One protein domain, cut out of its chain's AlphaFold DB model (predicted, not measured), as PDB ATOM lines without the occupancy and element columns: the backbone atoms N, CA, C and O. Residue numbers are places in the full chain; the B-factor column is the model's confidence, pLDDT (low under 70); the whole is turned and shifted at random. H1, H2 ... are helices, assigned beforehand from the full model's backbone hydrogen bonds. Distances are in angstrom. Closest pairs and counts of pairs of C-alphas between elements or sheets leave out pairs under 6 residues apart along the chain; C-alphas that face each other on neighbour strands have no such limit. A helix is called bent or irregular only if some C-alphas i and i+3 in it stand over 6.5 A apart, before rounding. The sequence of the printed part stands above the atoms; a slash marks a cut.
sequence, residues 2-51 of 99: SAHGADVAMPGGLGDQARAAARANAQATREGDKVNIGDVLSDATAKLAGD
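Overview. This is residues 2 to 51 of the 99 residues of the protein "Late embryogenesis abundant protein D-34-like" of Panicum miliaceum (UniProt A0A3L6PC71). A narrow, two-sided rod: the helix H1 makes much of one side, the chain folds back through a loop at one end, and the short helices H2 and H3 follow one another along the other side. Residues 27 to 32 stick out at the folded end, and residues 2 to 13, a long stretch with no named element, lead into H1 from the opposite end. The printed part has 50 residues with three named helices, in the order H1, H2, H3, and no named strand. The class is all helix, though under half of the residues, 23 of the 50, are in named elements. The whole is loose, with a radius of gyration of the C-alphas of 13.0 A, and the C-alphas span 42 by 16 by 13 A.

Arrangement. The longest helix is H1, residues 14 to 27. It touches H2, residues 37 to 41, with 5 pairs of C-alphas within 8 A. The closest C-alphas of H1 and H2 are those of Ala 18 and Val 40, 6.0 A apart, and the two centres are 10.5 A apart. H3, residues 44 to 47, is close to H1 but not clearly touching it, with 2 pairs of C-alphas within 8 A. The closest C-alphas of H1 and H3 are those of Leu 14 and Lys 47, 6.5 A apart, while the centres are 17.0 A apart. H2 and H3 meet only through their link. In H1 and H2 every O i to N i+4 pair is within hydrogen-bond range; H3, with four residues, is too short for such a pair, and its one O i to N i+3 pair is within range.

Along the chain. H1 runs from C-alpha 14 at (19.192, 33.025, 27.644) to C-alpha 27 at (5.798, 21.676, 17.753), a length of 20.2 A. H2 runs from Ile 37 to Leu 41 and measures 6.1 A from first to last C-alpha. H3 runs from Ala 44 to Lys 47, 5.1 A from first to last C-alpha, and ends with C-alpha 47 at (25.234, 35.428, 28.246). No helix is bent or irregular.

Size, cuts and confidence. The two C-alphas farthest apart are those of Ser 2 and Arg 30, at 42.6 A. The C-alphas of Ser 2 and Asp 51, the first and last printed, are 12.2 A apart. The printed part has no cut. The link from H1 to H2, nine residues, is short, and the link from H2 to H3, two residues, is tight. Residues 27 to 32, of which 27 belongs to H1, stand free. The mean pLDDT of the printed part is 80.1, and the model's confidence is low, under 70, at residues 2 to 12.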
ATOM      1  N   SER A   2      20.719  48.914  41.023       41.91
ATOM      2  CA  SER A   2      19.697  47.878  40.765       41.91
ATOM      3  C   SER A   2      20.330  46.560  40.310       41.91
ATOM      4  O   SER A   2      21.360  46.590  39.624       41.91
ATOM      5  N   ALA A   3      19.732  45.392  40.589       46.75
ATOM      6  CA  ALA A   3      20.225  44.096  40.105       46.75
ATOM      7  C   ALA A   3      20.003  43.844  38.583       46.75
ATOM      8  O   ALA A   3      20.023  42.709  38.113       46.75
ATOM      9  N   HIS A   4      20.032  44.901  37.765       47.34
ATOM     10  CA  HIS A   4      20.265  44.815  36.320       47.34
ATOM     11  C   HIS A   4      21.657  45.363  35.974       47.34
ATOM     12  O   HIS A   4      21.887  46.564  35.954       47.34
ATOM     13  N   GLY A   5      22.629  44.465  35.777       40.66
ATOM     14  CA  GLY A   5      23.951  44.810  35.227       40.66
ATOM     15  C   GLY A   5      23.877  45.113  33.726       40.66
ATOM     16  O   GLY A   5      24.790  45.701  33.163       40.66
ATOM     17  N   ALA A   6      22.753  44.766  33.105       47.19
ATOM     18  CA  ALA A   6      22.297  45.260  31.823       47.19
ATOM     19  C   ALA A   6      20.765  45.258  31.882       47.19
ATOM     20  O   ALA A   6      20.158  44.198  31.995       47.19
ATOM     21  N   ASP A   7      20.128  46.431  31.835       46.66
ATOM     22  CA  ASP A   7      18.657  46.576  31.799       46.66
ATOM     23  C   ASP A   7      18.053  46.174  30.437       46.66
ATOM     24  O   ASP A   7      16.937  46.533  30.073       46.66
ATOM     25  N   VAL A   8      18.833  45.449  29.638       46.38
ATOM     26  CA  VAL A   8      18.485  45.021  28.297       46.38
ATOM     27  C   VAL A   8      18.340  43.516  28.374       46.38
ATOM     28  O   VAL A   8      19.327  42.796  28.529       46.38
ATOM     29  N   ALA A   9      17.103  43.029  28.252       51.94
ATOM     30  CA  ALA A   9      16.887  41.694  27.719       51.94
ATOM     31  C   ALA A   9      17.593  41.677  26.362       51.94
ATOM     32  O   ALA A   9      17.081  42.229  25.388       51.94
ATOM     33  N   MET A  10      18.834  41.188  26.343       51.75
ATOM     34  CA  MET A  10      19.639  41.154  25.131       51.75
ATOM     35  C   MET A  10      18.824  40.362  24.116       51.75
ATOM     36  O   MET A  10      18.479  39.223  24.431       51.75
ATOM     37  N   PRO A  11      18.473  40.927  22.948       52.28
ATOM     38  CA  PRO A  11      17.826  40.147  21.908       52.28
ATOM     39  C   PRO A  11      18.685  38.908  21.630       52.28
ATOM     40  O   PRO A  11      19.848  39.035  21.246       52.28
ATOM     41  N   GLY A  12      18.146  37.714  21.899       66.50
ATOM     42  CA  GLY A  12      18.912  36.459  21.814       66.50
ATOM     43  C   GLY A  12      19.647  36.033  23.097       66.50
ATOM     44  O   GLY A  12      20.509  35.155  23.047       66.50
ATOM     45  N   GLY A  13      19.311  36.627  24.243       79.31
ATOM     46  CA  GLY A  13      19.758  36.198  25.566       79.31
ATOM     47  C   GLY A  13      19.113  34.881  26.014       79.31
ATOM     48  O   GLY A  13      18.210  34.346  25.365       79.31
ATOM     49  N   LEU A  14      19.557  34.365  27.162       87.31
ATOM     50  CA  LEU A  14      19.192  33.025  27.644       87.31
ATOM     51  C   LEU A  14      17.670  32.818  27.780       87.31
ATOM     52  O   LEU A  14      17.146  31.763  27.430       87.31
ATOM     53  N   GLY A  15      16.942  33.843  28.240       84.31
ATOM     54  CA  GLY A  15      15.480  33.798  28.373       84.31
ATOM     55  C   GLY A  15      14.744  33.725  27.030       84.31
ATOM     56  O   GLY A  15      13.762  32.989  26.901       84.31
ATOM     57  N   ASP A  16      15.238  34.426  26.007       84.38
ATOM     58  CA  ASP A  16      14.674  34.361  24.655       84.38
ATOM     59  C   ASP A  16      14.923  32.992  24.022       84.38
ATOM     60  O   ASP A  16      14.018  32.419  23.412       84.38
ATOM     61  N   GLN A  17      16.118  32.429  24.220       88.50
ATOM     62  CA  GLN A  17      16.440  31.074  23.774       88.50
ATOM     63  C   GLN A  17      15.580  30.026  24.474       88.50
ATOM     64  O   GLN A  17      15.040  29.152  23.803       88.50
ATOM     65  N   ALA A  18      15.393  30.137  25.792       90.75
ATOM     66  CA  ALA A  18      14.520  29.242  26.544       90.75
ATOM     67  C   ALA A  18      13.080  29.290  26.008       90.75
ATOM     68  O   ALA A  18      12.447  28.253  25.799       90.75
ATOM     69  N   ARG A  19      12.566  30.489  25.707       88.38
ATOM     70  CA  ARG A  19      11.232  30.658  25.116       88.38
ATOM     71  C   ARG A  19      11.149  30.089  23.698       88.38
ATOM     72  O   ARG A  19      10.149  29.457  23.358       88.38
ATOM     73  N   ALA A  20      12.167  30.307  22.867       88.25
ATOM     74  CA  ALA A  20      12.236  29.747  21.520       88.25
ATOM     75  C   ALA A  20      12.285  28.212  21.556       88.25
ATOM     76  O   ALA A  20      11.528  27.566  20.834       88.25
ATOM     77  N   ALA A  21      13.086  27.640  22.459       91.81
ATOM     78  CA  ALA A  21      13.162  26.207  22.716       91.81
ATOM     79  C   ALA A  21      11.808  25.641  23.164       91.81
ATOM     80  O   ALA A  21      11.351  24.646  22.614       91.81
ATOM     81  N   ALA A  22      11.110  26.305  24.091       92.62
ATOM     82  CA  ALA A  22       9.777  25.881  24.524       92.62
ATOM     83  C   ALA A  22       8.763  25.866  23.364       92.62
ATOM     84  O   ALA A  22       8.007  24.907  23.213       92.62
ATOM     85  N   ARG A  23       8.773  26.900  22.507       93.44
ATOM     86  CA  ARG A  23       7.914  26.964  21.310       93.44
ATOM     87  C   ARG A  23       8.255  25.872  20.295       93.44
ATOM     88  O   ARG A  23       7.341  25.253  19.763       93.44
ATOM     89  N   ALA A  24       9.542  25.624  20.053       92.81
ATOM     90  CA  ALA A  24       9.999  24.562  19.160       92.81
ATOM     91  C   ALA A  24       9.613  23.173  19.698       92.81
ATOM     92  O   ALA A  24       9.030  22.372  18.972       92.81
ATOM     93  N   ASN A  25       9.826  22.921  20.992       95.00
ATOM     94  CA  ASN A  25       9.476  21.656  21.643       95.00
ATOM     95  C   ASN A  25       7.969  21.388  21.642       95.00
ATOM     96  O   ASN A  25       7.566  20.233  21.556       95.00
ATOM     97  N   ALA A  26       7.135  22.432  21.701       95.75
ATOM     98  CA  ALA A  26       5.684  22.301  21.578       95.75
ATOM     99  C   ALA A  26       5.234  21.857  20.171       95.75
ATOM    100  O   ALA A  26       4.141  21.316  20.027       95.75
ATOM    101  N   GLN A  27       6.058  22.085  19.140       95.06
ATOM    102  CA  GLN A  27       5.798  21.676  17.753       95.06
ATOM    103  C   GLN A  27       6.534  20.384  17.357       95.06
ATOM    104  O   GLN A  27       6.226  19.796  16.320       95.06
ATOM    105  N   ALA A  28       7.501  19.934  18.162       94.75
ATOM    106  CA  ALA A  28       8.282  18.734  17.899       94.75
ATOM    107  C   ALA A  28       7.409  17.471  17.995       94.75
ATOM    108  O   ALA A  28       6.701  17.251  18.975       94.75
ATOM    109  N   THR A  29       7.482  16.612  16.976       94.31
ATOM    110  CA  THR A  29       6.719  15.348  16.923       94.31
ATOM    111  C   THR A  29       7.517  14.146  17.428       94.31
ATOM    112  O   THR A  29       6.951  13.080  17.666       94.31
ATOM    113  N   ARG A  30       8.835  14.306  17.596       94.88
ATOM    114  CA  ARG A  30       9.760  13.276  18.075       94.88
ATOM    115  C   ARG A  30      10.599  13.836  19.212       94.88
ATOM    116  O   ARG A  30      11.022  14.985  19.167       94.88
ATOM    117  N   GLU A  31      10.900  12.994  20.196       90.62
ATOM    118  CA  GLU A  31      11.732  13.383  21.342       90.62
ATOM    119  C   GLU A  31      13.143  13.822  20.926       90.62
ATOM    120  O   GLU A  31      13.684  14.751  21.509       90.62
ATOM    121  N   GLY A  32      13.715  13.207  19.885       91.81
ATOM    122  CA  GLY A  32      15.051  13.559  19.387       91.81
ATOM    123  C   GLY A  32      15.152  14.945  18.739       91.81
ATOM    124  O   GLY A  32      16.261  15.442  18.583       91.81
ATOM    125  N   ASP A  33      14.022  15.568  18.396       91.56
ATOM    126  CA  ASP A  33      13.978  16.915  17.813       91.56
ATOM    127  C   ASP A  33      13.804  18.001  18.892       91.56
ATOM    128  O   ASP A  33      13.773  19.194  18.581       91.56
ATOM    129  N   LYS A  34      13.648  17.605  20.165       93.31
ATOM    130  CA  LYS A  34      13.498  18.551  21.268       93.31
ATOM    131  C   LYS A  34      14.839  19.172  21.632       93.31
ATOM    132  O   LYS A  34      15.865  18.506  21.725       93.31
ATOM    133  N   VAL A  35      14.789  20.466  21.910       94.50
ATOM    134  CA  VAL A  35      15.876  21.223  22.519       94.50
ATOM    135  C   VAL A  35      15.897  20.914  24.009       94.50
ATOM    136  O   VAL A  35      14.890  21.087  24.707       94.50
ATOM    137  N   ASN A  36      17.043  20.469  24.505       93.81
ATOM    138  CA  ASN A  36      17.219  20.097  25.898       93.81
ATOM    139  C   ASN A  36      17.621  21.311  26.732       93.81
ATOM    140  O   ASN A  36      18.122  22.317  26.229       93.81
ATOM    141  N   ILE A  37      17.481  21.194  28.053       92.06
ATOM    142  CA  ILE A  37      17.914  22.266  28.954       92.06
ATOM    143  C   ILE A  37      19.429  22.507  28.877       92.06
ATOM    144  O   ILE A  37      19.869  23.647  28.983       92.06
ATOM    145  N   GLY A  38      20.222  21.462  28.616       92.69
ATOM    146  CA  GLY A  38      21.664  21.591  28.391       92.69
ATOM    147  C   GLY A  38      22.000  22.446  27.168       92.69
ATOM    148  O   GLY A  38      22.937  23.235  27.227       92.69
ATOM    149  N   ASP A  39      21.197  22.361  26.104       90.25
ATOM    150  CA  ASP A  39      21.392  23.158  24.889       90.25
ATOM    151  C   ASP A  39      21.114  24.640  25.166       90.25
ATOM    152  O   ASP A  39      21.891  25.510  24.772       90.25
ATOM    153  N   VAL A  40      20.045  24.926  25.921       91.56
ATOM    154  CA  VAL A  40      19.686  26.291  26.341       91.56
ATOM    155  C   VAL A  40      20.736  26.890  27.280       91.56
ATOM    156  O   VAL A  40      21.013  28.078  27.184       91.56
ATOM    157  N   LEU A  41      21.320  26.093  28.179       92.00
ATOM    158  CA  LEU A  41      22.283  26.564  29.183       92.00
ATOM    159  C   LEU A  41      23.749  26.517  28.724       92.00
ATOM    160  O   LEU A  41      24.629  26.941  29.472       92.00
ATOM    161  N   SER A  42      24.018  26.019  27.516       88.94
ATOM    162  CA  SER A  42      25.368  25.739  27.006       88.94
ATOM    163  C   SER A  42      26.327  26.937  27.034       88.94
ATOM    164  O   SER A  42      27.527  26.754  27.226       88.94
ATOM    165  N   ASP A  43      25.813  28.160  26.904       84.56
ATOM    166  CA  ASP A  43      26.581  29.408  26.936       84.56
ATOM    167  C   ASP A  43      26.091  30.400  28.005       84.56
ATOM    168  O   ASP A  43      26.362  31.604  27.935       84.56
ATOM    169  N   ALA A  44      25.420  29.892  29.044       87.69
ATOM    170  CA  ALA A  44      24.861  30.707  30.120       87.69
ATOM    171  C   ALA A  44      25.909  31.615  30.785       87.69
ATOM    172  O   ALA A  44      25.633  32.788  31.015       87.69
ATOM    173  N   THR A  45      27.129  31.123  31.021       83.56
ATOM    174  CA  THR A  45      28.217  31.910  31.631       83.56
ATOM    175  C   THR A  45      28.652  33.103  30.775       83.56
ATOM    176  O   THR A  45      29.106  34.104  31.316       83.56
ATOM    177  N   ALA A  46      28.517  33.016  29.448       82.75
ATOM    178  CA  ALA A  46      28.857  34.114  28.545       82.75
ATOM    179  C   ALA A  46      27.695  35.105  28.360       82.75
ATOM    180  O   ALA A  46      27.925  36.277  28.067       82.75
ATOM    181  N   LYS A  47      26.448  34.635  28.499       81.25
ATOM    182  CA  LYS A  47      25.234  35.428  28.246       81.25
ATOM    183  C   LYS A  47      24.627  36.073  29.481       81.25
ATOM    184  O   LYS A  47      23.880  37.040  29.344       81.25
ATOM    185  N   LEU A  48      24.891  35.530  30.665       81.81
ATOM    186  CA  LEU A  48      24.439  36.107  31.921       81.81
ATOM    187  C   LEU A  48      25.455  37.139  32.406       81.81
ATOM    188  O   LEU A  48      26.665  36.928  32.342       81.81
ATOM    189  N   ALA A  49      24.950  38.262  32.912       74.25
ATOM    190  CA  ALA A  49      25.778  39.173  33.685       74.25
ATOM    191  C   ALA A  49      26.296  38.445  34.939       74.25
ATOM    192  O   ALA A  49      25.614  37.568  35.470       74.25
ATOM    193  N   GLY A  50      27.489  38.819  35.404       77.38
ATOM    194  CA  GLY A  50      28.050  38.270  36.637       77.38
ATOM    195  C   GLY A  50      27.186  38.554  37.869       77.38
ATOM    196  O   GLY A  50      26.271  39.386  37.838       77.38
ATOM    197  N   ASP A  51      27.513  37.868  38.962       79.56
ATOM    198  CA  ASP A  51      26.793  37.972  40.227       79.56
ATOM    199  C   ASP A  51      26.742  39.408  40.751       79.56
ATOM    200  O   ASP A  51      27.689  40.190  40.615       79.56
TER     201      ASP A  51